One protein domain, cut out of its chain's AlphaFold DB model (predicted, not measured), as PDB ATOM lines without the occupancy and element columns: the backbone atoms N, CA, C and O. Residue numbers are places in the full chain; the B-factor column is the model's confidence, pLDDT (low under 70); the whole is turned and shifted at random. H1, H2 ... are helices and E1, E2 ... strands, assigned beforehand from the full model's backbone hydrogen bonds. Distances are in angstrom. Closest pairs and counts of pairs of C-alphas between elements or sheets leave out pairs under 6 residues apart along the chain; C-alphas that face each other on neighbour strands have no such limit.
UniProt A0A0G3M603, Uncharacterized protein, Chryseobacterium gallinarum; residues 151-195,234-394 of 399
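This is residues 151 to 195 and 234 to 394 of the 399 residues of an uncharacterized protein of Chryseobacterium gallinarum (UniProt A0A0G3M603). A twisted sheet of five strands is the middle layer, with H5, H6 and H7 over one face and H4 on the other, where the sheet curls round it. A small pair of strands, E4 and E7, lies beyond the edge strand E3, and the stretch 275 to 284 with E5 and the loop around Thr 349 reach to opposite ends of the long axis. The 206 printed residues hold seven named helices and eight named strands, in the order E1 H1 H2 E2 E3 E4 H3 H4 E5 E6 H5 E7 H6 H7 E8, of mixed class. The large sheet runs E3 E2 E1 E6 E8, all antiparallel; the whole is compact, with a radius of gyration of the C-alphas of 17.0 A, yet elongated, spanning 62 by 33 by 33 A.

E1, residues 151 to 157, has E2, residues 178 to 183, and E6, residues 292 to 301, as neighbours, with N 155 and O 180 at 2.8 A and N 154 and O 296 at 2.8 A. E2 forms a hairpin with E3, residues 186 to 189, with N 188 and O 181 at 2.8 A. E8, residues 387 to 393, is the other edge strand, beside E6, with N 295 and O 389 at 2.8 A. H1, residues 161 to 165, and H2, residues 169 to 172, touch only at the corner, C-alphas 163 and 171 being closest at 5.5 A, and are not on the sheet. E4, residues 237 to 241, pairs antiparallel with E7, residues 321 to 323, with N 322 and O 238 at 2.7 A. H3, residues 244 to 252, only grazes the large sheet; it touches H4, residues 261 to 268, about perpendicular at 86 degrees, C-alphas 248 and 267 being closest at 6.9 A. E5, residues 282 to 284, pairs with no named strand. H5, residues 302 to 317, has a height over the sheet of 9.8 A; it touches H6, residues 332 to 343, at a steep tilt of 44 degrees, opposite ways, C-alphas 308 and 339 being closest at 5.0 A. H6 only just touches H7, residues 364 to 372, with 3 pairs of C-alphas within 8 A, the closest 333 and 364 at 5.9 A. Every O i to N i+4 pair is within hydrogen-bond range in H1, H4, H5 and H7, but 4 of 5 in H3 and 7 of 8 in H6; H2 is too short for one.

E1 begins at C-alpha 151 (8.342, 59.157, -9.773). E6 measures 29.4 A, H5 22.3 A, E1 19.7 A and H6 17.4 A. E8 ends at C-alpha 393 (-13.888, 51.289, -6.614).

The C-alphas of Asn 279 and Thr 349, the two farthest apart, are 64.3 A apart. Residues 196 to 233 are not printed, with 11.4 A between C-alphas 195 and 234. The links H4 to E5, H6 to H7 and H7 to E8 are long. Confidence is under 70 at residues 161 to 176, 234 to 236, 324 to 328 and 347 to 354.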
ATOM      1  N   LEU A 151       9.706  59.338 -10.251       98.12
ATOM      2  CA  LEU A 151       8.342  59.157  -9.773       98.12
ATOM      3  C   LEU A 151       8.205  57.781  -9.115       98.12
ATOM      4  O   LEU A 151       8.431  56.753  -9.757       98.12
ATOM      5  N   ILE A 152       7.775  57.772  -7.860       98.50
ATOM      6  CA  ILE A 152       7.353  56.571  -7.147       98.50
ATOM      7  C   ILE A 152       5.832  56.507  -7.185       98.50
ATOM      8  O   ILE A 152       5.148  57.486  -6.885       98.50
ATOM      9  N   THR A 153       5.297  55.348  -7.559       98.69
ATOM     10  CA  THR A 153       3.860  55.068  -7.527       98.69
ATOM     11  C   THR A 153       3.594  53.910  -6.582       98.69
ATOM     12  O   THR A 153       4.074  52.810  -6.814       98.69
ATOM     13  N   VAL A 154       2.794  54.117  -5.542       98.50
ATOM     14  CA  VAL A 154       2.337  53.048  -4.648       98.50
ATOM     15  C   VAL A 154       0.874  52.744  -4.948       98.50
ATOM     16  O   VAL A 154       0.034  53.646  -4.993       98.50
ATOM     17  N   LEU A 155       0.568  51.472  -5.179       98.06
ATOM     18  CA  LEU A 155      -0.785  50.970  -5.405       98.06
ATOM     19  C   LEU A 155      -1.240  50.247  -4.145       98.06
ATOM     20  O   LEU A 155      -0.547  49.349  -3.680       98.06
ATOM     21  N   ILE A 156      -2.386  50.641  -3.595       96.19
ATOM     22  CA  ILE A 156      -2.900  50.107  -2.330       96.19
ATOM     23  C   ILE A 156      -4.352  49.691  -2.527       96.19
ATOM     24  O   ILE A 156      -5.224  50.542  -2.685       96.19
ATOM     25  N   GLU A 157      -4.617  48.389  -2.506       93.00
ATOM     26  CA  GLU A 157      -5.958  47.827  -2.379       93.00
ATOM     27  C   GLU A 157      -6.344  47.745  -0.899       93.00
ATOM     28  O   GLU A 157      -5.693  47.061  -0.104       93.00
ATOM     29  N   LEU A 158      -7.434  48.418  -0.531       89.62
ATOM     30  CA  LEU A 158      -8.022  48.287   0.796       89.62
ATOM     31  C   LEU A 158      -8.832  46.982   0.918       89.62
ATOM     32  O   LEU A 158      -9.503  46.590  -0.039       89.62
ATOM     33  N   PRO A 159      -8.850  46.340   2.100       80.38
ATOM     34  CA  PRO A 159      -9.650  45.142   2.340       80.38
ATOM     35  C   PRO A 159     -11.138  45.363   2.035       80.38
ATOM     36  O   PRO A 159     -11.721  46.377   2.425       80.38
ATOM     37  N   HIS A 160     -11.774  44.391   1.378       71.19
ATOM     38  CA  HIS A 160     -13.204  44.427   1.052       71.19
ATOM     39  C   HIS A 160     -14.050  43.530   1.976       71.19
ATOM     40  O   HIS A 160     -13.586  42.496   2.457       71.19
ATOM     41  N   SER A 161     -15.332  43.864   2.168       54.62
ATOM     42  CA  SER A 161     -16.287  43.073   2.969       54.62
ATOM     43  C   SER A 161     -16.586  41.686   2.373       54.62
ATOM     44  O   SER A 161     -17.013  40.776   3.081       54.62
ATOM     45  N   SER A 162     -16.293  41.442   1.097       53.28
ATOM     46  CA  SER A 162     -16.377  40.094   0.514       53.28
ATOM     47  C   SER A 162     -15.347  39.122   1.089       53.28
ATOM     48  O   SER A 162     -15.596  37.920   1.120       53.28
ATOM     49  N   TYR A 163     -14.237  39.616   1.639       52.84
ATOM     50  CA  TYR A 163     -13.315  38.763   2.380       52.84
ATOM     51  C   TYR A 163     -13.923  38.315   3.730       52.84
ATOM     52  O   TYR A 163     -13.676  37.194   4.177       52.84
ATOM     53  N   THR A 164     -14.837  39.102   4.327       46.25
ATOM     54  CA  THR A 164     -15.661  38.641   5.468       46.25
ATOM     55  C   THR A 164     -16.749  37.627   5.078       46.25
ATOM     56  O   THR A 164     -17.109  36.799   5.911       46.25
ATOM     57  N   LEU A 165     -17.215  37.605   3.818       41.84
ATOM     58  CA  LEU A 165     -18.168  36.595   3.310       41.84
ATOM     59  C   LEU A 165     -17.558  35.181   3.204       41.84
ATOM     60  O   LEU A 165     -18.297  34.201   3.197       41.84
ATOM     61  N   LEU A 166     -16.226  35.061   3.178       49.34
ATOM     62  CA  LEU A 166     -15.507  33.781   3.214       49.34
ATOM     63  C   LEU A 166     -15.195  33.299   4.647       49.34
ATOM     64  O   LEU A 166     -14.393  32.385   4.814       49.34
ATOM     65  N   ASN A 167     -15.799  33.899   5.688       50.19
ATOM     66  CA  ASN A 167     -15.462  33.653   7.101       50.19
ATOM     67  C   ASN A 167     -13.960  33.824   7.404       50.19
ATOM     68  O   ASN A 167     -13.435  33.175   8.309       50.19
ATOM     69  N   ASN A 168     -13.257  34.692   6.665       54.22
ATOM     70  CA  ASN A 168     -11.827  34.883   6.858       54.22
ATOM     71  C   ASN A 168     -11.564  35.957   7.938       54.22
ATOM     72  O   ASN A 168     -11.817  37.146   7.687       54.22
ATOM     73  N   PRO A 169     -11.052  35.589   9.131       55.22
ATOM     74  CA  PRO A 169     -10.799  36.531  10.224       55.22
ATOM     75  C   PRO A 169      -9.758  37.610   9.875       55.22
ATOM     76  O   PRO A 169      -9.739  38.657  10.517       55.22
ATOM     77  N   LEU A 170      -8.933  37.412   8.841       56.81
ATOM     78  CA  LEU A 170      -7.894  38.360   8.409       56.81
ATOM     79  C   LEU A 170      -8.465  39.648   7.805       56.81
ATOM     80  O   LEU A 170      -7.932  40.741   7.997       56.81
ATOM     81  N   SER A 171      -9.600  39.532   7.127       56.19
ATOM     82  CA  SER A 171     -10.373  40.651   6.575       56.19
ATOM     83  C   SER A 171     -10.896  41.575   7.661       56.19
ATOM     84  O   SER A 171     -10.863  42.793   7.516       56.19
ATOM     85  N   ALA A 172     -11.355  40.986   8.769       50.47
ATOM     86  CA  ALA A 172     -11.853  41.720   9.925       50.47
ATOM     87  C   ALA A 172     -10.727  42.460  10.667       50.47
ATOM     88  O   ALA A 172     -10.984  43.467  11.321       50.47
ATOM     89  N   LEU A 173      -9.483  41.989  10.524       58.22
ATOM     90  CA  LEU A 173      -8.274  42.643  11.030       58.22
ATOM     91  C   LEU A 173      -7.702  43.688  10.057       58.22
ATOM     92  O   LEU A 173      -6.685  44.298  10.363       58.22
ATOM     93  N   GLY A 174      -8.330  43.902   8.893       58.34
ATOM     94  CA  GLY A 174      -7.880  44.887   7.908       58.34
ATOM     95  C   GLY A 174      -6.609  44.492   7.144       58.34
ATOM     96  O   GLY A 174      -5.979  45.352   6.536       58.34
ATOM     97  N   LEU A 175      -6.232  43.208   7.162       65.38
ATOM     98  CA  LEU A 175      -4.992  42.697   6.560       65.38
ATOM     99  C   LEU A 175      -5.194  42.108   5.153       65.38
ATOM    100  O   LEU A 175      -4.228  41.893   4.433       65.38
ATOM    101  N   ALA A 176      -6.442  41.868   4.736       69.94
ATOM    102  CA  ALA A 176      -6.786  41.229   3.459       69.94
ATOM    103  C   ALA A 176      -6.795  42.195   2.251       69.94
ATOM    104  O   ALA A 176      -7.749  42.216   1.475       69.94
ATOM    105  N   GLY A 177      -5.763  43.029   2.119       80.56
ATOM    106  CA  GLY A 177      -5.546  43.895   0.956       80.56
ATOM    107  C   GLY A 177      -4.204  43.606   0.289       80.56
ATOM    108  O   GLY A 177      -3.448  42.746   0.740       80.56
ATOM    109  N   HIS A 178      -3.893  44.341  -0.773       89.81
ATOM    110  CA  HIS A 178      -2.607  44.237  -1.461       89.81
ATOM    111  C   HIS A 178      -1.938  45.593  -1.581       89.81
ATOM    112  O   HIS A 178      -2.605  46.597  -1.813       89.81
ATOM    113  N   SER A 179      -0.615  45.609  -1.469       94.88
ATOM    114  CA  SER A 179       0.186  46.791  -1.765       94.88
ATOM    115  C   SER A 179       1.271  46.439  -2.773       94.88
ATOM    116  O   SER A 179       1.916  45.396  -2.665       94.88
ATOM    117  N   ALA A 180       1.486  47.332  -3.729       96.88
ATOM    118  CA  ALA A 180       2.519  47.229  -4.747       96.88
ATOM    119  C   ALA A 180       3.188  48.589  -4.968       96.88
ATOM    120  O   ALA A 180       2.644  49.631  -4.603       96.88
ATOM    121  N   MET A 181       4.363  48.584  -5.583       98.06
ATOM    122  CA  MET A 181       5.148  49.778  -5.870       98.06
ATOM    123  C   MET A 181       5.594  49.772  -7.329       98.06
ATOM    124  O   MET A 181       5.902  48.732  -7.893       98.06
ATOM    125  N   ALA A 182       5.688  50.947  -7.934       98.38
ATOM    126  CA  ALA A 182       6.471  51.162  -9.131       98.38
ATOM    127  C   ALA A 182       7.482  52.288  -8.921       98.38
ATOM    128  O   ALA A 182       7.180  53.299  -8.283       98.38
ATOM    129  N   ILE A 183       8.674  52.090  -9.475       98.25
ATOM    130  CA  ILE A 183       9.787  53.041  -9.450       98.25
ATOM    131  C   ILE A 183      10.064  53.415 -10.904       98.25
ATOM    132  O   ILE A 183      10.565  52.600 -11.686       98.25
ATOM    133  N   GLY A 184       9.647  54.618 -11.301       97.19
ATOM    134  CA  GLY A 184       9.450  54.922 -12.714       97.19
ATOM    135  C   GLY A 184       8.412  53.969 -13.322       97.19
ATOM    136  O   GLY A 184       7.278  53.904 -12.853       97.19
ATOM    137  N   ASP A 185       8.800  53.217 -14.354       96.81
ATOM    138  CA  ASP A 185       7.917  52.235 -15.009       96.81
ATOM    139  C   ASP A 185       8.110  50.795 -14.495       96.81
ATOM    140  O   ASP A 185       7.294  49.929 -14.805       96.81
ATOM    141  N   ARG A 186       9.155  50.516 -13.698       97.38
ATOM    142  CA  ARG A 186       9.406  49.172 -13.144       97.38
ATOM    143  C   ARG A 186       8.402  48.881 -12.038       97.38
ATOM    144  O   ARG A 186       8.329  49.655 -11.088       97.38
ATOM    145  N   TYR A 187       7.650  47.789 -12.159       98.00
ATOM    146  CA  TYR A 187       6.626  47.392 -11.195       98.00
ATOM    147  C   TYR A 187       7.117  46.262 -10.288       98.00
ATOM    148  O   TYR A 187       7.730  45.305 -10.752       98.00
ATOM    149  N   PHE A 188       6.787  46.367  -9.005       97.12
ATOM    150  CA  PHE A 188       7.160  45.426  -7.965       97.12
ATOM    151  C   PHE A 188       5.984  45.159  -7.035       97.12
ATOM    152  O   PHE A 188       5.290  46.072  -6.578       97.12
ATOM    153  N   ASP A 189       5.784  43.894  -6.710       95.50
ATOM    154  CA  ASP A 189       4.875  43.477  -5.661       95.50
ATOM    155  C   ASP A 189       5.314  42.182  -4.981       95.50
ATOM    156  O   ASP A 189       6.245  41.504  -5.417       95.50
ATOM    157  N   TYR A 190       4.658  41.864  -3.870       92.31
ATOM    158  CA  TYR A 190       4.968  40.694  -3.062       92.31
ATOM    159  C   TYR A 190       3.700  40.143  -2.420       92.31
ATOM    160  O   TYR A 190       2.923  40.907  -1.863       92.31
ATOM    161  N   GLY A 191       3.483  38.838  -2.479       89.12
ATOM    162  CA  GLY A 191       2.309  38.165  -1.943       89.12
ATOM    163  C   GLY A 191       2.549  36.667  -1.747       89.12
ATOM    164  O   GLY A 191       3.675  36.195  -1.920       89.12
ATOM    165  N   PRO A 192       1.509  35.912  -1.368       85.50
ATOM    166  CA  PRO A 192       1.632  34.485  -1.106       85.50
ATOM    167  C   PRO A 192       1.677  33.647  -2.389       85.50
ATOM    168  O   PRO A 192       0.948  33.902  -3.351       85.50
ATOM    169  N   ASP A 193       2.470  32.579  -2.357       82.50
ATOM    170  CA  ASP A 193       2.480  31.502  -3.337       82.50
ATOM    171  C   ASP A 193       1.786  30.253  -2.786       82.50
ATOM    172  O   ASP A 193       2.351  29.497  -2.003       82.50
ATOM    173  N   TYR A 194       0.555  30.010  -3.228       76.31
ATOM    174  CA  TYR A 194      -0.169  28.774  -2.904       76.31
ATOM    175  C   TYR A 194      -0.084  27.720  -4.015       76.31
ATOM    176  O   TYR A 194      -0.691  26.658  -3.894       76.31
ATOM    177  N   ALA A 195       0.580  28.031  -5.131       73.44
ATOM    178  CA  ALA A 195       0.577  27.182  -6.318       73.44
ATOM    179  C   ALA A 195       1.795  26.253  -6.382       73.44
ATOM    180  O   ALA A 195       1.713  25.189  -6.999       73.44
ATOM    181  N   ASN A 234      -0.722  27.648   4.628       69.56
ATOM    182  CA  ASN A 234      -2.097  28.110   4.724       69.56
ATOM    183  C   ASN A 234      -2.202  29.597   4.375       69.56
ATOM    184  O   ASN A 234      -1.211  30.272   4.116       69.56
ATOM    185  N   GLU A 235      -3.417  30.137   4.419       62.75
ATOM    186  CA  GLU A 235      -3.706  31.554   4.151       62.75
ATOM    187  C   GLU A 235      -2.860  32.555   4.969       62.75
ATOM    188  O   GLU A 235      -2.778  33.728   4.617       62.75
ATOM    189  N   LYS A 236      -2.223  32.101   6.055       66.44
ATOM    190  CA  LYS A 236      -1.411  32.899   6.978       66.44
ATOM    191  C   LYS A 236       0.092  32.693   6.815       66.44
ATOM    192  O   LYS A 236       0.827  33.512   7.352       66.44
ATOM    193  N   PHE A 237       0.527  31.636   6.129       74.62
ATOM    194  CA  PHE A 237       1.931  31.263   5.954       74.62
ATOM    195  C   PHE A 237       2.116  30.534   4.621       74.62
ATOM    196  O   PHE A 237       1.546  29.463   4.410       74.62
ATOM    197  N   ALA A 238       2.897  31.119   3.720       83.62
ATOM    198  CA  ALA A 238       3.178  30.553   2.407       83.62
ATOM    199  C   ALA A 238       4.554  31.003   1.905       83.62
ATOM    200  O   ALA A 238       5.064  32.024   2.364       83.62
ATOM    201  N   PRO A 239       5.155  30.305   0.933       86.94
ATOM    202  CA  PRO A 239       6.272  30.854   0.178       86.94
ATOM    203  C   PRO A 239       5.889  32.215  -0.440       86.94
ATOM    204  O   PRO A 239       4.748  32.417  -0.846       86.94
ATOM    205  N   GLY A 240       6.808  33.178  -0.476       89.12
ATOM    206  CA  GLY A 240       6.578  34.498  -1.071       89.12
ATOM    207  C   GLY A 240       6.737  34.554  -2.594       89.12
ATOM    208  O   GLY A 240       7.510  33.805  -3.178       89.12
ATOM    209  N   ARG A 241       6.046  35.463  -3.283       89.38
ATOM    210  CA  ARG A 241       6.234  35.686  -4.731       89.38
ATOM    211  C   ARG A 241       5.688  37.034  -5.212       89.38
ATOM    212  O   ARG A 241       4.857  37.614  -4.514       89.38
ATOM    213  N   PRO A 242       6.040  37.511  -6.420       91.06
ATOM    214  CA  PRO A 242       5.255  38.541  -7.100       91.06
ATOM    215  C   PRO A 242       3.825  38.034  -7.341       91.06
ATOM    216  O   PRO A 242       3.630  36.912  -7.806       91.06
ATOM    217  N   TRP A 243       2.799  38.824  -7.023       88.94
ATOM    218  CA  TRP A 243       1.421  38.314  -6.985       88.94
ATOM    219  C   TRP A 243       0.583  38.769  -8.181       88.94
ATOM    220  O   TRP A 243       0.253  37.970  -9.069       88.94
ATOM    221  N   TRP A 244       0.277  40.063  -8.257       90.88
ATOM    222  CA  TRP A 244      -0.261  40.684  -9.465       90.88
ATOM    223  C   TRP A 244       0.773  40.630 -10.588       90.88
ATOM    224  O   TRP A 244       0.390  40.376 -11.731       90.88
ATOM    225  N   GLY A 245       2.065  40.795 -10.270       92.75
ATOM    226  CA  GLY A 245       3.163  40.700 -11.233       92.75
ATOM    227  C   GLY A 245       3.132  39.386 -12.015       92.75
ATOM    228  O   GLY A 245       3.026  39.398 -13.241       92.75
ATOM    229  N   GLU A 246       3.094  38.239 -11.332       90.25
ATOM    230  CA  GLU A 246       3.002  36.938 -12.007       90.25
ATOM    231  C   GLU A 246       1.715  36.768 -12.820       90.25
ATOM    232  O   GLU A 246       1.752  36.281 -13.949       90.25
ATOM    233  N   SER A 247       0.575  37.216 -12.287       87.56
ATOM    234  CA  SER A 247      -0.712  37.128 -12.991       87.56
ATOM    235  C   SER A 247      -0.704  37.923 -14.303       87.56
ATOM    236  O   SER A 247      -1.321  37.538 -15.302       87.56
ATOM    237  N   ILE A 248      -0.008  39.062 -14.323       92.56
ATOM    238  CA  ILE A 248       0.202  39.871 -15.525       92.56
ATOM    239  C   ILE A 248       1.183  39.176 -16.467       92.56
ATOM    240  O   ILE A 248       0.888  39.052 -17.659       92.56
ATOM    241  N   ALA A 249       2.306  38.711 -15.930       93.19
ATOM    242  CA  ALA A 249       3.377  38.068 -16.670       93.19
ATOM    243  C   ALA A 249       2.899  36.805 -17.403       93.19
ATOM    244  O   ALA A 249       3.132  36.683 -18.606       93.19
ATOM    245  N   GLU A 250       2.117  35.939 -16.744       89.56
ATOM    246  CA  GLU A 250       1.517  34.735 -17.343       89.56
ATOM    247  C   GLU A 250       0.661  35.100 -18.566       89.56
ATOM    248  O   GLU A 250       0.802  34.511 -19.642       89.56
ATOM    249  N   ARG A 251      -0.193  36.128 -18.447       86.69
ATOM    250  CA  ARG A 251      -1.055  36.576 -19.554       86.69
ATOM    251  C   ARG A 251      -0.269  37.177 -20.713       86.69
ATOM    252  O   ARG A 251      -0.671  37.021 -21.865       86.69
ATOM    253  N   LYS A 252       0.808  37.902 -20.414       91.88
ATOM    254  CA  LYS A 252       1.644  38.582 -21.414       91.88
ATOM    255  C   LYS A 252       2.759  37.680 -21.964       91.88
ATOM    256  O   LYS A 252       3.355  38.045 -22.970       91.88
ATOM    257  N   LYS A 253       2.980  36.497 -21.372       93.94
ATOM    258  CA  LYS A 253       4.074  35.558 -21.680       93.94
ATOM    259  C   LYS A 253       5.461  36.197 -21.542       93.94
ATOM    260  O   LYS A 253       6.320  36.013 -22.400       93.94
ATOM    261  N   ILE A 254       5.639  36.951 -20.466       95.38
ATOM    262  CA  ILE A 254       6.900  37.594 -20.065       95.38
ATOM    263  C   ILE A 254       7.275  37.115 -18.662       95.38
ATOM    264  O   ILE A 254       6.516  36.355 -18.054       95.38
ATOM    265  N   LYS A 255       8.422  37.541 -18.136       91.62
ATOM    266  CA  LYS A 255       8.764  37.316 -16.729       91.62
ATOM    267  C   LYS A 255       8.116  38.363 -15.815       91.62
ATOM    268  O   LYS A 255       7.728  39.438 -16.271       91.62
ATOM    269  N   ALA A 256       7.987  38.054 -14.524       90.56
ATOM    270  CA  ALA A 256       7.372  38.960 -13.550       90.56
ATOM    271  C   ALA A 256       8.144  40.285 -13.418       90.56
ATOM    272  O   ALA A 256       7.537  41.341 -13.284       90.56
ATOM    273  N   GLU A 257       9.466  40.238 -13.557       89.62
ATOM    274  CA  GLU A 257      10.376  41.383 -13.477       89.62
ATOM    275  C   GLU A 257      10.274  42.316 -14.698       89.62
ATOM    276  O   GLU A 257      10.748  43.449 -14.658       89.62
ATOM    277  N   GLU A 258       9.654  41.851 -15.788       94.56
ATOM    278  CA  GLU A 258       9.401  42.633 -17.007       94.56
ATOM    279  C   GLU A 258       8.040  43.351 -16.974       94.56
ATOM    280  O   GLU A 258       7.683  44.069 -17.913       94.56
ATOM    281  N   VAL A 259       7.248  43.151 -15.916       96.62
ATOM    282  CA  VAL A 259       5.962  43.827 -15.749       96.62
ATOM    283  C   VAL A 259       6.194  45.312 -15.493       96.62
ATOM    284  O   VAL A 259       7.009  45.706 -14.661       96.62
ATOM    285  N   THR A 260       5.433  46.146 -16.200       98.00
ATOM    286  CA  THR A 260       5.504  47.600 -16.049       98.00
ATOM    287  C   THR A 260       4.309  48.165 -15.293       98.00
ATOM    288  O   THR A 260       3.240  47.544 -15.232       98.00
ATOM    289  N   LEU A 261       4.449  49.389 -14.773       97.88
ATOM    290  CA  LEU A 261       3.362  50.110 -14.107       97.88
ATOM    291  C   LEU A 261       2.128  50.201 -15.007       97.88
ATOM    292  O   LEU A 261       1.007  49.955 -14.562       97.88
ATOM    293  N   LYS A 262       2.322  50.501 -16.297       98.00
ATOM    294  CA  LYS A 262       1.218  50.541 -17.262       98.00
ATOM    295  C   LYS A 262       0.457  49.212 -17.315       98.00
ATOM    296  O   LYS A 262      -0.772  49.219 -17.295       98.00
ATOM    297  N   MET A 263       1.165  48.082 -17.361       97.38
ATOM    298  CA  MET A 263       0.522  46.765 -17.390       97.38
ATOM    299  C   MET A 263      -0.227  46.459 -16.087       97.38
ATOM    300  O   MET A 263      -1.301  45.857 -16.133       97.38
ATOM    301  N   ALA A 264       0.300  46.898 -14.941       96.69
ATOM    302  CA  ALA A 264      -0.377  46.768 -13.653       96.69
ATOM    303  C   ALA A 264      -1.657  47.614 -13.581       96.69
ATOM    304  O   ALA A 264      -2.704  47.110 -13.179       96.69
ATOM    305  N   LEU A 265      -1.622  48.862 -14.053       96.69
ATOM    306  CA  LEU A 265      -2.808  49.721 -14.122       96.69
ATOM    307  C   LEU A 265      -3.878  49.149 -15.067       96.69
ATOM    308  O   LEU A 265      -5.058  49.132 -14.714       96.69
ATOM    309  N   GLU A 266      -3.478  48.623 -16.231       94.44
ATOM    310  CA  GLU A 266      -4.374  47.885 -17.138       94.44
ATOM    311  C   GLU A 266      -4.989  46.661 -16.444       94.44
ATOM    312  O   GLU A 266      -6.178  46.389 -16.599       94.44
ATOM    313  N   HIS A 267      -4.194  45.930 -15.655       92.31
ATOM    314  CA  HIS A 267      -4.679  44.773 -14.913       92.31
ATOM    315  C   HIS A 267      -5.719  45.147 -13.860       92.31
ATOM    316  O   HIS A 267      -6.760  44.490 -13.791       92.31
ATOM    317  N   ILE A 268      -5.451  46.186 -13.068       92.38
ATOM    318  CA  ILE A 268      -6.349  46.667 -12.012       92.38
ATOM    319  C   ILE A 268      -7.701  47.063 -12.605       92.38
ATOM    320  O   ILE A 268      -8.738  46.724 -12.034       92.38
ATOM    321  N   ALA A 269      -7.702  47.699 -13.779       91.75
ATOM    322  CA  ALA A 269      -8.914  48.143 -14.461       91.75
ATOM    323  C   ALA A 269      -9.857  47.002 -14.898       91.75
ATOM    324  O   ALA A 269     -11.027  47.262 -15.177       91.75
ATOM    325  N   PHE A 270      -9.397  45.744 -14.956       88.81
ATOM    326  CA  PHE A 270     -10.279  44.614 -15.256       88.81
ATOM    327  C   PHE A 270     -11.225  44.290 -14.088       88.81
ATOM    328  O   PHE A 270     -10.833  44.395 -12.920       88.81
ATOM    329  N   PRO A 271     -12.456  43.826 -14.377       84.62
ATOM    330  CA  PRO A 271     -13.415  43.449 -13.345       84.62
ATOM    331  C   PRO A 271     -12.890  42.281 -12.504       84.62
ATOM    332  O   PRO A 271     -12.181  41.401 -13.008       84.62
ATOM    333  N   TRP A 272     -13.246  42.260 -11.217       83.56
ATOM    334  CA  TRP A 272     -12.726  41.258 -10.274       83.56
ATOM    335  C   TRP A 272     -13.038  39.823 -10.703       83.56
ATOM    336  O   TRP A 272     -12.189  38.945 -10.572       83.56
ATOM    337  N   ASN A 273     -14.229  39.601 -11.265       81.75
ATOM    338  CA  ASN A 273     -14.751  38.299 -11.678       81.75
ATOM    339  C   ASN A 273     -14.294  37.871 -13.079       81.75
ATOM    340  O   ASN A 273     -14.708  36.807 -13.543       81.75
ATOM    341  N   GLY A 274     -13.444  38.664 -13.735       84.31
ATOM    342  CA  GLY A 274     -12.956  38.409 -15.084       84.31
ATOM    343  C   GLY A 274     -13.994  38.703 -16.169       84.31
ATOM    344  O   GLY A 274     -15.122  39.111 -15.912       84.31
ATOM    345  N   ILE A 275     -13.602  38.489 -17.422       85.44
ATOM    346  CA  ILE A 275     -14.455  38.686 -18.599       85.44
ATOM    347  C   ILE A 275     -14.628  37.334 -19.277       85.44
ATOM    348  O   ILE A 275     -13.631  36.677 -19.583       85.44
ATOM    349  N   LYS A 276     -15.874  36.923 -19.517       88.56
ATOM    350  CA  LYS A 276     -16.210  35.669 -20.205       88.56
ATOM    351  C   LYS A 276     -16.717  35.927 -21.623       88.56
ATOM    352  O   LYS A 276     -17.339  36.956 -21.877       88.56
ATOM    353  N   ASP A 277     -16.452  34.997 -22.533       89.25
ATOM    354  CA  ASP A 277     -17.070  34.955 -23.856       89.25
ATOM    355  C   ASP A 277     -18.527  34.459 -23.772       89.25
ATOM    356  O   ASP A 277     -19.030  34.091 -22.706       89.25
ATOM    357  N   SER A 278     -19.217  34.418 -24.915       91.00
ATOM    358  CA  SER A 278     -20.592  33.908 -25.008       91.00
ATOM    359  C   SER A 278     -20.737  32.431 -24.627       91.00
ATOM    360  O   SER A 278     -21.849  31.979 -24.367       91.00
ATOM    361  N   ASN A 279     -19.637  31.677 -24.602       90.62
ATOM    362  CA  ASN A 279     -19.596  30.261 -24.249       90.62
ATOM    363  C   ASN A 279     -19.228  30.047 -22.769       90.62
ATOM    364  O   ASN A 279     -19.132  28.909 -22.318       90.62
ATOM    365  N   GLY A 280     -19.017  31.127 -22.008       87.81
ATOM    366  CA  GLY A 280     -18.629  31.080 -20.601       87.81
ATOM    367  C   GLY A 280     -17.129  30.879 -20.352       87.81
ATOM    368  O   GLY A 280     -16.736  30.761 -19.189       87.81
ATOM    369  N   ASN A 281     -16.288  30.874 -21.391       87.81
ATOM    370  CA  ASN A 281     -14.835  30.785 -21.248       87.81
ATOM    371  C   ASN A 281     -14.252  32.141 -20.868       87.81
ATOM    372  O   ASN A 281     -14.656  33.170 -21.404       87.81
ATOM    373  N   TYR A 282     -13.255  32.159 -19.988       81.25
ATOM    374  CA  TYR A 282     -12.572  33.397 -19.631       81.25
ATOM    375  C   TYR A 282     -11.737  33.941 -20.798       81.25
ATOM    376  O   TYR A 282     -10.746  33.336 -21.195       81.25
ATOM    377  N   ILE A 283     -12.117  35.121 -21.287       83.38
ATOM    378  CA  ILE A 283     -11.289  35.985 -22.139       83.38
ATOM    379  C   ILE A 283     -10.239  36.683 -21.265       83.38
ATOM    380  O   ILE A 283      -9.074  36.791 -21.636       83.38
ATOM    381  N   VAL A 284     -10.653  37.121 -20.073       81.44
ATOM    382  CA  VAL A 284      -9.776  37.685 -19.044       81.44
ATOM    383  C   VAL A 284     -10.063  36.958 -17.742       81.44
ATOM    384  O   VAL A 284     -11.203  36.950 -17.280       81.44
ATOM    385  N   ARG A 285      -9.042  36.327 -17.154       80.81
ATOM    386  CA  ARG A 285      -9.178  35.664 -15.852       80.81
ATOM    387  C   ARG A 285      -9.543  36.678 -14.751       80.81
ATOM    388  O   ARG A 285      -9.144  37.839 -14.867       80.81
ATOM    389  N   PRO A 286     -10.260  36.244 -13.698       81.25
ATOM    390  CA  PRO A 286     -10.505  37.048 -12.504       81.25
ATOM    391  C   PRO A 286      -9.226  37.708 -11.991       81.25
ATOM    392  O   PRO A 286      -8.170  37.076 -11.970       81.25
ATOM    393  N   THR A 287      -9.314  38.980 -11.608       82.62
ATOM    394  CA  THR A 287      -8.171  39.706 -11.037       82.62
ATOM    395  C   THR A 287      -8.038  39.498  -9.540       82.62
ATOM    396  O   THR A 287      -6.957  39.706  -9.009       82.62
ATOM    397  N   ASN A 288      -9.120  39.076  -8.873       79.06
ATOM    398  CA  ASN A 288      -9.202  38.974  -7.414       79.06
ATOM    399  C   ASN A 288      -8.920  40.301  -6.684       79.06
ATOM    400  O   ASN A 288      -8.544  40.295  -5.520       79.06
ATOM    401  N   ILE A 289      -9.129  41.429  -7.371       85.56
ATOM    402  CA  ILE A 289      -9.053  42.778  -6.804       85.56
ATOM    403  C   ILE A 289     -10.483  43.214  -6.490       85.56
ATOM    404  O   ILE A 289     -11.220  43.627  -7.392       85.56
ATOM    405  N   TYR A 290     -10.873  43.066  -5.230       80.25
ATOM    406  CA  TYR A 290     -12.234  43.267  -4.721       80.25
ATOM    407  C   TYR A 290     -12.424  44.645  -4.080       80.25
ATOM    408  O   TYR A 290     -13.551  45.121  -3.947       80.25
ATOM    409  N   GLY A 291     -11.327  45.252  -3.633       82.19
ATOM    410  CA  GLY A 291     -11.321  46.474  -2.849       82.19
ATOM    411  C   GLY A 291     -11.367  47.770  -3.648       82.19
ATOM    412  O   GLY A 291     -11.372  47.814  -4.882       82.19
ATOM    413  N   GLU A 292     -11.381  48.865  -2.891       90.62
ATOM    414  CA  GLU A 292     -10.998  50.175  -3.404       90.62
ATOM    415  C   GLU A 292      -9.478  50.199  -3.583       90.62
ATOM    416  O   GLU A 292      -8.742  49.853  -2.659       90.62
ATOM    417  N   VAL A 293      -9.008  50.588  -4.769       94.12
ATOM    418  CA  VAL A 293      -7.576  50.692  -5.069       94.12
ATOM    419  C   VAL A 293      -7.191  52.155  -5.175       94.12
ATOM    420  O   VAL A 293      -7.714  52.895  -6.019       94.12
ATOM    421  N   HIS A 294      -6.239  52.560  -4.345       96.81
ATOM    422  CA  HIS A 294      -5.611  53.868  -4.378       96.81
ATOM    423  C   HIS A 294      -4.302  53.820  -5.155       96.81
ATOM    424  O   HIS A 294      -3.548  52.853  -5.077       96.81
ATOM    425  N   LYS A 295      -4.025  54.908  -5.863       98.06
ATOM    426  CA  LYS A 295      -2.731  55.229  -6.447       98.06
ATOM    427  C   LYS A 295      -2.171  56.440  -5.713       98.06
ATOM    428  O   LYS A 295      -2.818  57.491  -5.710       98.06
ATOM    429  N   VAL A 296      -1.002  56.282  -5.107       98.50
ATOM    430  CA  VAL A 296      -0.263  57.337  -4.410       98.50
ATOM    431  C   VAL A 296       1.021  57.627  -5.179       98.50
ATOM    432  O   VAL A 296       1.745  56.700  -5.519       98.50
ATOM    433  N   GLU A 297       1.283  58.892  -5.487       98.50
ATOM    434  CA  GLU A 297       2.379  59.330  -6.356       98.50
ATOM    435  C   GLU A 297       3.216  60.410  -5.663       98.50
ATOM    436  O   GLU A 297       2.662  61.402  -5.188       98.50
ATOM    437  N   PHE A 298       4.536  60.240  -5.623       97.69
ATOM    438  CA  PHE A 298       5.478  61.220  -5.070       97.69
ATOM    439  C   PHE A 298       6.835  61.145  -5.777       97.69
ATOM    440  O   PHE A 298       7.179  60.114  -6.359       97.69
ATOM    441  N   TYR A 299       7.604  62.234  -5.736       96.44
ATOM    442  CA  TYR A 299       8.888  62.335  -6.431       96.44
ATOM    443  C   TYR A 299      10.049  62.277  -5.448       96.44
ATOM    444  O   TYR A 299      10.061  62.969  -4.427       96.44
ATOM    445  N   VAL A 300      11.038  61.454  -5.773       93.75
ATOM    446  CA  VAL A 300      12.240  61.269  -4.956       93.75
ATOM    447  C   VAL A 300      13.495  61.516  -5.772       93.75
ATOM    448  O   VAL A 300      13.449  61.562  -7.003       93.75
ATOM    449  N   LYS A 301      14.629  61.664  -5.092       91.19
ATOM    450  CA  LYS A 301      15.937  61.716  -5.748       91.19
ATOM    451  C   LYS A 301      16.307  60.342  -6.319       91.19
ATOM    452  O   LYS A 301      15.967  59.313  -5.732       91.19
ATOM    453  N   GLU A 302      17.040  60.304  -7.428       91.06
ATOM    454  CA  GLU A 302      17.453  59.057  -8.094       91.06
ATOM    455  C   GLU A 302      18.151  58.061  -7.148       91.06
ATOM    456  O   GLU A 302      17.841  56.872  -7.180       91.06
ATOM    457  N   ARG A 303      19.006  58.517  -6.225       88.75
ATOM    458  CA  ARG A 303      19.652  57.687  -5.191       88.75
ATOM    459  C   ARG A 303      18.667  57.035  -4.227       88.75
ATOM    460  O   ARG A 303      18.914  55.929  -3.759       88.75
ATOM    461  N   GLU A 304      17.571  57.712  -3.894       92.31
ATOM    462  CA  GLU A 304      16.544  57.184  -2.993       92.31
ATOM    463  C   GLU A 304      15.730  56.116  -3.722       92.31
ATOM    464  O   GLU A 304      15.514  55.034  -3.182       92.31
ATOM    465  N   ALA A 305      15.381  56.371  -4.985       95.88
ATOM    466  CA  ALA A 305      14.781  55.370  -5.860       95.88
ATOM    467  C   ALA A 305      15.702  54.155  -6.072       95.88
ATOM    468  O   ALA A 305      15.227  53.022  -6.040       95.88
ATOM    469  N   LYS A 306      17.016  54.365  -6.232       94.06
ATOM    470  CA  LYS A 306      18.005  53.287  -6.380       94.06
ATOM    471  C   LYS A 306      18.025  52.364  -5.163       94.06
ATOM    472  O   LYS A 306      17.961  51.157  -5.349       94.06
ATOM    473  N   LYS A 307      17.996  52.909  -3.941       95.00
ATOM    474  CA  LYS A 307      17.884  52.100  -2.710       95.00
ATOM    475  C   LYS A 307      16.621  51.236  -2.695       95.00
ATOM    476  O   LYS A 307      16.673  50.079  -2.300       95.00
ATOM    477  N   MET A 308      15.486  51.786  -3.135       97.38
ATOM    478  CA  MET A 308      14.239  51.016  -3.230       97.38
ATOM    479  C   MET A 308      14.332  49.912  -4.294       97.38
ATOM    480  O   MET A 308      13.827  48.817  -4.069       97.38
ATOM    481  N   ILE A 309      14.972  50.182  -5.440       96.81
ATOM    482  CA  ILE A 309      15.216  49.182  -6.492       96.81
ATOM    483  C   ILE A 309      16.099  48.053  -5.960       96.81
ATOM    484  O   ILE A 309      15.719  46.898  -6.098       96.81
ATOM    485  N   GLU A 310      17.235  48.385  -5.345       96.19
ATOM    486  CA  GLU A 310      18.178  47.410  -4.782       96.19
ATOM    487  C   GLU A 310      17.483  46.512  -3.753       96.19
ATOM    488  O   GLU A 310      17.626  45.293  -3.805       96.19
ATOM    489  N   TRP A 311      16.640  47.094  -2.894       96.12
ATOM    490  CA  TRP A 311      15.828  46.336  -1.943       96.12
ATOM    491  C   TRP A 311      14.888  45.337  -2.633       96.12
ATOM    492  O   TRP A 311      14.769  44.188  -2.206       96.12
ATOM    493  N   TRP A 312      14.203  45.757  -3.702       95.38
ATOM    494  CA  TRP A 312      13.294  44.884  -4.450       95.38
ATOM    495  C   TRP A 312      14.027  43.803  -5.247       95.38
ATOM    496  O   TRP A 312      13.528  42.686  -5.357       95.38
ATOM    497  N   GLU A 313      15.198  44.118  -5.799       94.12
ATOM    498  CA  GLU A 313      16.044  43.154  -6.502       94.12
ATOM    499  C   GLU A 313      16.558  42.083  -5.532       94.12
ATOM    500  O   GLU A 313      16.345  40.897  -5.784       94.12
ATOM    501  N   GLU A 314      17.084  42.482  -4.370       92.94
ATOM    502  CA  GLU A 314      17.470  41.556  -3.293       92.94
ATOM    503  C   GLU A 314      16.275  40.703  -2.837       92.94
ATOM    504  O   GLU A 314      16.388  39.491  -2.643       92.94
ATOM    505  N   ARG A 315      15.087  41.305  -2.727       91.19
ATOM    506  CA  ARG A 315      13.857  40.579  -2.392       91.19
ATOM    507  C   ARG A 315      13.481  39.529  -3.438       91.19
ATOM    508  O   ARG A 315      12.976  38.470  -3.084       91.19
ATOM    509  N   TYR A 316      13.654  39.797  -4.723       90.62
ATOM    510  CA  TYR A 316      13.306  38.819  -5.758       90.62
ATOM    511  C   TYR A 316      14.347  37.705  -5.892       90.62
ATOM    512  O   TYR A 316      13.997  36.597  -6.307       90.62
ATOM    513  N   GLU A 317      15.585  37.951  -5.461       88.56
ATOM    514  CA  GLU A 317      16.596  36.908  -5.258       88.56
ATOM    515  C   GLU A 317      16.306  36.050  -4.016       88.56
ATOM    516  O   GLU A 317      16.525  34.836  -4.040       88.56
ATOM    517  N   HIS A 318      15.751  36.661  -2.965       88.69
ATOM    518  CA  HIS A 318      15.415  36.021  -1.695       88.69
ATOM    519  C   HIS A 318      13.955  36.268  -1.323       88.69
ATOM    520  O   HIS A 318      13.638  37.177  -0.556       88.69
ATOM    521  N   LEU A 319      13.055  35.431  -1.847       86.44
ATOM    522  CA  LEU A 319      11.614  35.693  -1.771       86.44
ATOM    523  C   LEU A 319      11.066  35.690  -0.342       86.44
ATOM    524  O   LEU A 319      10.086  36.383  -0.094       86.44
ATOM    525  N   LYS A 320      11.716  35.003   0.605       88.44
ATOM    526  CA  LYS A 320      11.241  34.843   1.989       88.44
ATOM    527  C   LYS A 320       9.867  34.181   2.067       88.44
ATOM    528  O   LYS A 320       9.235  33.805   1.081       88.44
ATOM    529  N   VAL A 321       9.422  33.983   3.297       86.06
ATOM    530  CA  VAL A 321       8.081  33.494   3.591       86.06
ATOM    531  C   VAL A 321       7.122  34.679   3.627       86.06
ATOM    532  O   VAL A 321       7.376  35.708   4.266       86.06
ATOM    533  N   TYR A 322       5.991  34.521   2.952       84.69
ATOM    534  CA  TYR A 322       4.837  35.373   3.126       84.69
ATOM    535  C   TYR A 322       4.067  35.003   4.400       84.69
ATOM    536  O   TYR A 322       3.644  33.858   4.575       84.69
ATOM    537  N   SER A 323       3.806  35.988   5.255       79.12
ATOM    538  CA  SER A 323       2.934  35.846   6.415       79.12
ATOM    539  C   SER A 323       2.045  37.066   6.582       79.12
ATOM    540  O   SER A 323       2.500  38.207   6.557       79.12
ATOM    541  N   VAL A 324       0.769  36.810   6.856       69.00
ATOM    542  CA  VAL A 324      -0.202  37.855   7.225       69.00
ATOM    543  C   VAL A 324       0.057  38.423   8.621       69.00
ATOM    544  O   VAL A 324      -0.427  39.502   8.945       69.00
ATOM    545  N   TRP A 325       0.812  37.699   9.453       69.88
ATOM    546  CA  TRP A 325       1.301  38.172  10.742       69.88
ATOM    547  C   TRP A 325       2.716  38.724  10.567       69.88
ATOM    548  O   TRP A 325       3.636  37.933  10.340       69.88
ATOM    549  N   PRO A 326       2.935  40.039  10.726       63.97
ATOM    550  CA  PRO A 326       4.226  40.662  10.404       63.97
ATOM    551  C   PRO A 326       5.402  40.222  11.279       63.97
ATOM    552  O   PRO A 326       6.549  40.487  10.949       63.97
ATOM    553  N   TRP A 327       5.135  39.572  12.414       68.31
ATOM    554  CA  TRP A 327       6.164  38.983  13.277       68.31
ATOM    555  C   TRP A 327       6.497  37.523  12.928       68.31
ATOM    556  O   TRP A 327       7.428  36.970  13.502       68.31
ATOM    557  N   ALA A 328       5.730  36.886  12.039       67.56
ATOM    558  CA  ALA A 328       5.923  35.495  11.611       67.56
ATOM    559  C   ALA A 328       6.366  35.377  10.138       67.56
ATOM    560  O   ALA A 328       6.448  34.278   9.601       67.56
ATOM    561  N   GLY A 329       6.623  36.508   9.480       70.81
ATOM    562  CA  GLY A 329       7.045  36.609   8.087       70.81
ATOM    563  C   GLY A 329       6.639  37.964   7.513       70.81
ATOM    564  O   GLY A 329       6.308  38.884   8.261       70.81
ATOM    565  N   GLU A 330       6.640  38.088   6.191       82.25
ATOM    566  CA  GLU A 330       6.400  39.375   5.538       82.25
ATOM    567  C   GLU A 330       5.130  39.392   4.693       82.25
ATOM    568  O   GLU A 330       4.749  38.387   4.110       82.25
ATOM    569  N   GLN A 331       4.495  40.552   4.563       85.56
ATOM    570  CA  GLN A 331       3.340  40.751   3.689       85.56
ATOM    571  C   GLN A 331       3.576  41.879   2.681       85.56
ATOM    572  O   GLN A 331       4.504  42.677   2.815       85.56
ATOM    573  N   CYS A 332       2.691  41.978   1.688       89.00
ATOM    574  CA  CYS A 332       2.713  42.985   0.624       89.00
ATOM    575  C   CYS A 332       2.922  44.418   1.154       89.00
ATOM    576  O   CYS A 332       3.815  45.141   0.713       89.00
ATOM    577  N   THR A 333       2.146  44.809   2.168       91.12
ATOM    578  CA  THR A 333       2.192  46.143   2.783       91.12
ATOM    579  C   THR A 333       3.517  46.401   3.494       91.12
ATOM    580  O   THR A 333       4.090  47.480   3.362       91.12
ATOM    581  N   THR A 334       4.037  45.418   4.235       90.69
ATOM    582  CA  THR A 334       5.311  45.574   4.951       90.69
ATOM    583  C   THR A 334       6.500  45.556   4.003       90.69
ATOM    584  O   THR A 334       7.473  46.244   4.290       90.69
ATOM    585  N   ALA A 335       6.415  44.845   2.875       93.56
ATOM    586  CA  ALA A 335       7.427  44.873   1.823       93.56
ATOM    587  C   ALA A 335       7.543  46.281   1.215       93.56
ATOM    588  O   ALA A 335       8.601  46.902   1.287       93.56
ATOM    589  N   VAL A 336       6.423  46.842   0.736       95.75
ATOM    590  CA  VAL A 336       6.370  48.219   0.212       95.75
ATOM    591  C   VAL A 336       6.847  49.230   1.255       95.75
ATOM    592  O   VAL A 336       7.688  50.072   0.949       95.75
ATOM    593  N   LYS A 337       6.355  49.131   2.498       94.19
ATOM    594  CA  LYS A 337       6.797  49.997   3.596       94.19
ATOM    595  C   LYS A 337       8.308  49.933   3.785       94.19
ATOM    596  O   LYS A 337       8.950  50.974   3.858       94.19
ATOM    597  N   THR A 338       8.861  48.729   3.909       93.00
ATOM    598  CA  THR A 338      10.284  48.524   4.203       93.00
ATOM    599  C   THR A 338      11.150  49.086   3.082       93.00
ATOM    600  O   THR A 338      12.108  49.794   3.382       93.00
ATOM    601  N   ALA A 339      10.767  48.876   1.817       95.50
ATOM    602  CA  ALA A 339      11.455  49.461   0.670       95.50
ATOM    603  C   ALA A 339      11.555  50.997   0.781       95.50
ATOM    604  O   ALA A 339      12.636  51.564   0.631       95.50
ATOM    605  N   ILE A 340      10.450  51.677   1.123       95.38
ATOM    606  CA  ILE A 340      10.436  53.140   1.322       95.38
ATOM    607  C   ILE A 340      11.258  53.528   2.557       95.38
ATOM    608  O   ILE A 340      12.107  54.414   2.494       95.38
ATOM    609  N   GLN A 341      11.032  52.863   3.689       92.12
ATOM    610  CA  GLN A 341      11.632  53.219   4.974       92.12
ATOM    611  C   GLN A 341      13.158  53.042   4.986       92.12
ATOM    612  O   GLN A 341      13.855  53.807   5.656       92.12
ATOM    613  N   GLN A 342      13.702  52.081   4.235       91.31
ATOM    614  CA  GLN A 342      15.152  51.930   4.076       91.31
ATOM    615  C   GLN A 342      15.769  53.027   3.193       91.31
ATOM    616  O   GLN A 342      16.915  53.424   3.417       91.31
ATOM    617  N   ALA A 343      15.013  53.575   2.238       91.19
ATOM    618  CA  ALA A 343      15.448  54.749   1.484       91.19
ATOM    619  C   ALA A 343      15.439  56.030   2.343       91.19
ATOM    620  O   ALA A 343      16.314  56.882   2.164       91.19
ATOM    621  N   PHE A 344      14.521  56.120   3.314       87.94
ATOM    622  CA  PHE A 344      14.319  57.274   4.202       87.94
ATOM    623  C   PHE A 344      14.463  56.918   5.693       87.94
ATOM    624  O   PHE A 344      13.486  57.004   6.445       87.94
ATOM    625  N   PRO A 345      15.661  56.522   6.163       74.19
ATOM    626  CA  PRO A 345      15.857  56.145   7.557       74.19
ATOM    627  C   PRO A 345      15.538  57.308   8.500       74.19
ATOM    628  O   PRO A 345      15.794  58.477   8.194       74.19
ATOM    629  N   PHE A 346      14.995  56.977   9.672       70.38
ATOM    630  CA  PHE A 346      14.679  57.962  10.699       70.38
ATOM    631  C   PHE A 346      15.919  58.781  11.076       70.38
ATOM    632  O   PHE A 346      16.961  58.227  11.432       70.38
ATOM    633  N   ASN A 347      15.790  60.107  11.031       66.00
ATOM    634  CA  ASN A 347      16.864  61.021  11.385       66.00
ATOM    635  C   ASN A 347      16.431  61.957  12.520       66.00
ATOM    636  O   ASN A 347      15.656  62.891  12.314       66.00
ATOM    637  N   ILE A 348      16.993  61.726  13.711       62.50
ATOM    638  CA  ILE A 348      16.735  62.503  14.936       62.50
ATOM    639  C   ILE A 348      17.041  63.996  14.743       62.50
ATOM    640  O   ILE A 348      16.429  64.835  15.402       62.50
ATOM    641  N   THR A 349      17.962  64.350  13.842       56.91
ATOM    642  CA  THR A 349      18.380  65.742  13.626       56.91
ATOM    643  C   THR A 349      17.540  66.487  12.585       56.91
ATOM    644  O   THR A 349      17.647  67.709  12.504       56.91
ATOM    645  N   LYS A 350      16.656  65.805  11.836       58.69
ATOM    646  CA  LYS A 350      15.734  66.420  10.855       58.69
ATOM    647  C   LYS A 350      14.261  66.012  11.097       58.69
ATOM    648  O   LYS A 350      13.621  65.463  10.202       58.69
ATOM    649  N   PRO A 351      13.682  66.299  12.282       50.75
ATOM    650  CA  PRO A 351      12.356  65.806  12.675       50.75
ATOM    651  C   PRO A 351      11.177  66.425  11.899       50.75
ATOM    652  O   PRO A 351      10.097  65.849  11.893       50.75
ATOM    653  N   LEU A 352      11.353  67.585  11.250       45.62
ATOM    654  CA  LEU A 352      10.272  68.284  10.532       45.62
ATOM    655  C   LEU A 352      10.029  67.793   9.091       45.62
ATOM    656  O   LEU A 352       9.044  68.200   8.486       45.62
ATOM    657  N   MET A 353      10.903  66.940   8.545       54.06
ATOM    658  CA  MET A 353      10.824  66.432   7.163       54.06
ATOM    659  C   MET A 353      11.073  64.919   7.087       54.06
ATOM    660  O   MET A 353      11.598  64.415   6.095       54.06
ATOM    661  N   SER A 354      10.764  64.168   8.147       66.12
ATOM    662  CA  SER A 354      10.959  62.721   8.098       66.12
ATOM    663  C   SER A 354       9.794  62.074   7.356       66.12
ATOM    664  O   SER A 354       8.707  61.952   7.920       66.12
ATOM    665  N   ASN A 355      10.044  61.587   6.141       86.81
ATOM    666  CA  ASN A 355       9.203  60.613   5.427       86.81
ATOM    667  C   ASN A 355       9.206  59.232   6.121       86.81
ATOM    668  O   ASN A 355       9.320  58.186   5.486       86.81
ATOM    669  N   TYR A 356       9.158  59.248   7.452       88.12
ATOM    670  CA  TYR A 356       9.210  58.086   8.312       88.12
ATOM    671  C   TYR A 356       7.842  57.413   8.334       88.12
ATOM    672  O   TYR A 356       6.832  58.050   8.632       88.12
ATOM    673  N   ILE A 357       7.836  56.115   8.066       89.38
ATOM    674  CA  ILE A 357       6.674  55.248   8.167       89.38
ATOM    675  C   ILE A 357       6.865  54.361   9.407       89.38
ATOM    676  O   ILE A 357       7.828  53.590   9.456       89.38
ATOM    677  N   PRO A 358       5.972  54.430  10.409       86.81
ATOM    678  CA  PRO A 358       6.118  53.680  11.651       86.81
ATOM    679  C   PRO A 358       6.283  52.166  11.471       86.81
ATOM    680  O   PRO A 358       5.643  51.520  10.633       86.81
ATOM    681  N   ASP A 359       7.055  51.541  12.361       84.19
ATOM    682  CA  ASP A 359       7.184  50.077  12.391       84.19
ATOM    683  C   ASP A 359       5.839  49.381  12.653       84.19
ATOM    684  O   ASP A 359       5.591  48.280  12.157       84.19
ATOM    685  N   THR A 360       4.928  50.069  13.344       85.62
ATOM    686  CA  THR A 360       3.554  49.625  13.607       85.62
ATOM    687  C   THR A 360       2.659  49.628  12.368       85.62
ATOM    688  O   THR A 360       1.573  49.050  12.405       85.62
ATOM    689  N   THR A 361       3.083  50.251  11.267       88.88
ATOM    690  CA  THR A 361       2.320  50.261  10.020       88.88
ATOM    691  C   THR A 361       2.400  48.895   9.361       88.88
ATOM    692  O   THR A 361       3.445  48.465   8.862       88.88
ATOM    693  N   GLN A 362       1.272  48.194   9.417       85.56
ATOM    694  CA  GLN A 362       1.122  46.821   8.941       85.56
ATOM    695  C   GLN A 362      -0.096  46.656   8.024       85.56
ATOM    696  O   GLN A 362      -0.144  45.724   7.234       85.56
ATOM    697  N   MET A 363      -1.078  47.553   8.086       88.69
ATOM    698  CA  MET A 363      -2.296  47.451   7.278       88.69
ATOM    699  C   MET A 363      -2.219  48.358   6.044       88.69
ATOM    700  O   MET A 363      -1.664  49.457   6.155       88.69
ATOM    701  N   PRO A 364      -2.836  47.974   4.910       90.75
ATOM    702  CA  PRO A 364      -2.944  48.825   3.724       90.75
ATOM    703  C   PRO A 364      -3.494  50.225   4.032       90.75
ATOM    704  O   PRO A 364      -2.979  51.221   3.535       90.75
ATOM    705  N   SER A 365      -4.499  50.323   4.909       91.56
ATOM    706  CA  SER A 365      -5.073  51.605   5.342       91.56
ATOM    707  C   SER A 365      -4.097  52.468   6.145       91.56
ATOM    708  O   SER A 365      -4.107  53.685   5.994       91.56
ATOM    709  N   GLY A 366      -3.248  51.849   6.971       92.62
ATOM    710  CA  GLY A 366      -2.191  52.544   7.703       92.62
ATOM    711  C   GLY A 366      -1.127  53.082   6.753       92.62
ATOM    712  O   GLY A 366      -0.822  54.266   6.798       92.62
ATOM    713  N   LEU A 367      -0.654  52.246   5.820       94.94
ATOM    714  CA  LEU A 367       0.307  52.669   4.798       94.94
ATOM    715  C   LEU A 367      -0.256  53.811   3.944       94.94
ATOM    716  O   LEU A 367       0.449  54.768   3.643       94.94
ATOM    717  N   LEU A 368      -1.537  53.734   3.577       95.75
ATOM    718  CA  LEU A 368      -2.208  54.802   2.849       95.75
ATOM    719  C   LEU A 368      -2.220  56.119   3.634       95.75
ATOM    720  O   LEU A 368      -2.022  57.170   3.034       95.75
ATOM    721  N   GLU A 369      -2.469  56.073   4.944       94.88
ATOM    722  CA  GLU A 369      -2.465  57.265   5.796       94.88
ATOM    723  C   GLU A 369      -1.061  57.855   5.938       94.88
ATOM    724  O   GLU A 369      -0.886  59.057   5.750       94.88
ATOM    725  N   ASP A 370      -0.055  57.012   6.177       94.19
ATOM    726  CA  ASP A 370       1.337  57.453   6.294       94.19
ATOM    727  C   ASP A 370       1.835  58.092   4.994       94.19
ATOM    728  O   ASP A 370       2.517  59.114   5.014       94.19
ATOM    729  N   LEU A 371       1.444  57.556   3.835       95.31
ATOM    730  CA  LEU A 371       1.861  58.124   2.556       95.31
ATOM    731  C   LEU A 371       1.165  59.446   2.210       95.31
ATOM    732  O   LEU A 371       1.687  60.178   1.376       95.31
ATOM    733  N   LYS A 372       0.042  59.814   2.844       92.25
ATOM    734  CA  LYS A 372      -0.572  61.145   2.635       92.25
ATOM    735  C   LYS A 372       0.307  62.278   3.148       92.25
ATOM    736  O   LYS A 372       0.240  63.386   2.620       92.25
ATOM    737  N   SER A 373       1.082  62.016   4.196       90.94
ATOM    738  CA  SER A 373       1.995  62.995   4.783       90.94
ATOM    739  C   SER A 373       3.385  62.955   4.152       90.94
ATOM    740  O   SER A 373       4.208  63.806   4.481       90.94
ATOM    741  N   PHE A 374       3.637  62.024   3.223       93.12
ATOM    742  CA  PHE A 374       4.911  61.924   2.523       93.12
ATOM    743  C   PHE A 374       5.172  63.188   1.700       93.12
ATOM    744  O   PHE A 374       4.327  63.621   0.912       93.12
ATOM    745  N   ILE A 375       6.363  63.753   1.863       92.44
ATOM    746  CA  ILE A 375       6.831  64.958   1.187       92.44
ATOM    747  C   ILE A 375       7.868  64.559   0.137       92.44
ATOM    748  O   ILE A 375       8.863  63.906   0.442       92.44
ATOM    749  N   SER A 376       7.652  64.966  -1.108       93.31
ATOM    750  CA  SER A 376       8.594  64.733  -2.204       93.31
ATOM    751  C   SER A 376       9.954  65.381  -1.910       93.31
ATOM    752  O   SER A 376      10.030  66.512  -1.426       93.31
ATOM    753  N   THR A 377      11.031  64.655  -2.210       89.56
ATOM    754  CA  THR A 377      12.424  65.013  -1.877       89.56
ATOM    755  C   THR A 377      13.246  65.439  -3.088       89.56
ATOM    756  O   THR A 377      14.345  65.970  -2.935       89.56
ATOM    757  N   SER A 378      12.734  65.226  -4.301       89.94
ATOM    758  CA  SER A 378      13.321  65.780  -5.522       89.94
ATOM    759  C   SER A 378      13.321  67.311  -5.486       89.94
ATOM    760  O   SER A 378      12.338  67.899  -5.035       89.94
ATOM    761  N   ARG A 379      14.333  67.956  -6.075       87.31
ATOM    762  CA  ARG A 379      14.416  69.423  -6.179       87.31
ATOM    763  C   ARG A 379      13.154  70.051  -6.792       87.31
ATOM    764  O   ARG A 379      12.593  70.990  -6.237       87.31
ATOM    765  N   GLN A 380      12.691  69.518  -7.924       88.94
ATOM    766  CA  GLN A 380      11.596  70.091  -8.723       88.94
ATOM    767  C   GLN A 380      10.235  70.024  -8.012       88.94
ATOM    768  O   GLN A 380       9.416  70.933  -8.151       88.94
ATOM    769  N   HIS A 381      10.017  68.984  -7.204       91.69
ATOM    770  CA  HIS A 381       8.801  68.800  -6.411       91.69
ATOM    771  C   HIS A 381       9.042  68.965  -4.904       91.69
ATOM    772  O   HIS A 381       8.267  68.456  -4.097       91.69
ATOM    773  N   SER A 382      10.094  69.683  -4.506       85.81
ATOM    774  CA  SER A 382      10.439  69.868  -3.095       85.81
ATOM    775  C   SER A 382       9.256  70.447  -2.310       85.81
ATOM    776  O   SER A 382       8.565  71.358  -2.775       85.81
ATOM    777  N   ASN A 383       9.006  69.897  -1.119       82.69
ATOM    778  CA  ASN A 383       7.891  70.252  -0.230       82.69
ATOM    779  C   ASN A 383       6.479  69.929  -0.759       82.69
ATOM    780  O   ASN A 383       5.488  70.335  -0.146       82.69
ATOM    781  N   GLN A 384       6.346  69.195  -1.867       93.31
ATOM    782  CA  GLN A 384       5.040  68.751  -2.355       93.31
ATOM    783  C   GLN A 384       4.628  67.432  -1.703       93.31
ATOM    784  O   GLN A 384       5.347  66.435  -1.783       93.31
ATOM    785  N   PHE A 385       3.441  67.417  -1.099       95.06
ATOM    786  CA  PHE A 385       2.841  66.195  -0.567       95.06
ATOM    787  C   PHE A 385       2.529  65.185  -1.673       95.06
ATOM    788  O   PHE A 385       2.224  65.562  -2.809       95.06
ATOM    789  N   ALA A 386       2.550  63.901  -1.321       96.62
ATOM    790  CA  ALA A 386       2.150  62.836  -2.224       96.62
ATOM    791  C   ALA A 386       0.713  63.033  -2.731       96.62
ATOM    792  O   ALA A 386      -0.213  63.392  -1.997       96.62
ATOM    793  N   LYS A 387       0.510  62.755  -4.017       97.69
ATOM    794  CA  LYS A 387      -0.792  62.842  -4.672       97.69
ATOM    795  C   LYS A 387      -1.509  61.502  -4.582       97.69
ATOM    796  O   LYS A 387      -1.022  60.504  -5.099       97.69
ATOM    797  N   GLN A 388      -2.713  61.496  -4.020       95.88
ATOM    798  CA  GLN A 388      -3.551  60.302  -3.910       95.88
ATOM    799  C   GLN A 388      -4.765  60.386  -4.840       95.88
ATOM    800  O   GLN A 388      -5.462  61.397  -4.870       95.88
ATOM    801  N   ASN A 389      -5.064  59.300  -5.556       96.31
ATOM    802  CA  ASN A 389      -6.302  59.146  -6.324       96.31
ATOM    803  C   ASN A 389      -6.862  57.728  -6.174       96.31
ATOM    804  O   ASN A 389      -6.105  56.766  -6.080       96.31
ATOM    805  N   ILE A 390      -8.184  57.585  -6.199       95.69
ATOM    806  CA  ILE A 390      -8.837  56.274  -6.307       95.69
ATOM    807  C   ILE A 390      -8.857  55.883  -7.787       95.69
ATOM    808  O   ILE A 390      -9.375  56.635  -8.612       95.69
ATOM    809  N   ILE A 391      -8.295  54.721  -8.125       94.75
ATOM    810  CA  ILE A 391      -8.221  54.212  -9.507       94.75
ATOM    811  C   ILE A 391      -9.172  53.043  -9.768       94.75
ATOM    812  O   ILE A 391      -9.456  52.729 -10.922       94.75
ATOM    813  N   LYS A 392      -9.699  52.422  -8.710       90.56
ATOM    814  CA  LYS A 392     -10.758  51.416  -8.784       90.56
ATOM    815  C   LYS A 392     -11.617  51.478  -7.534       90.56
ATOM    816  O   LYS A 392     -11.096  51.641  -6.438       90.56
ATOM    817  N   ASN A 393     -12.924  51.332  -7.707       85.94
ATOM    818  CA  ASN A 393     -13.888  51.289  -6.614       85.94
ATOM    819  C   ASN A 393     -14.881  50.153  -6.883       85.94
ATOM    820  O   ASN A 393     -16.020  50.379  -7.289       85.94
ATOM    821  N   GLU A 394     -14.393  48.919  -6.753       73.00
ATOM    822  CA  GLU A 394     -15.180  47.717  -7.047       73.00
ATOM    823  C   GLU A 394     -16.181  47.400  -5.926       73.00
ATOM    824  O   GLU A 394     -17.204  46.758  -6.166       73.00
TER     825      GLU A 394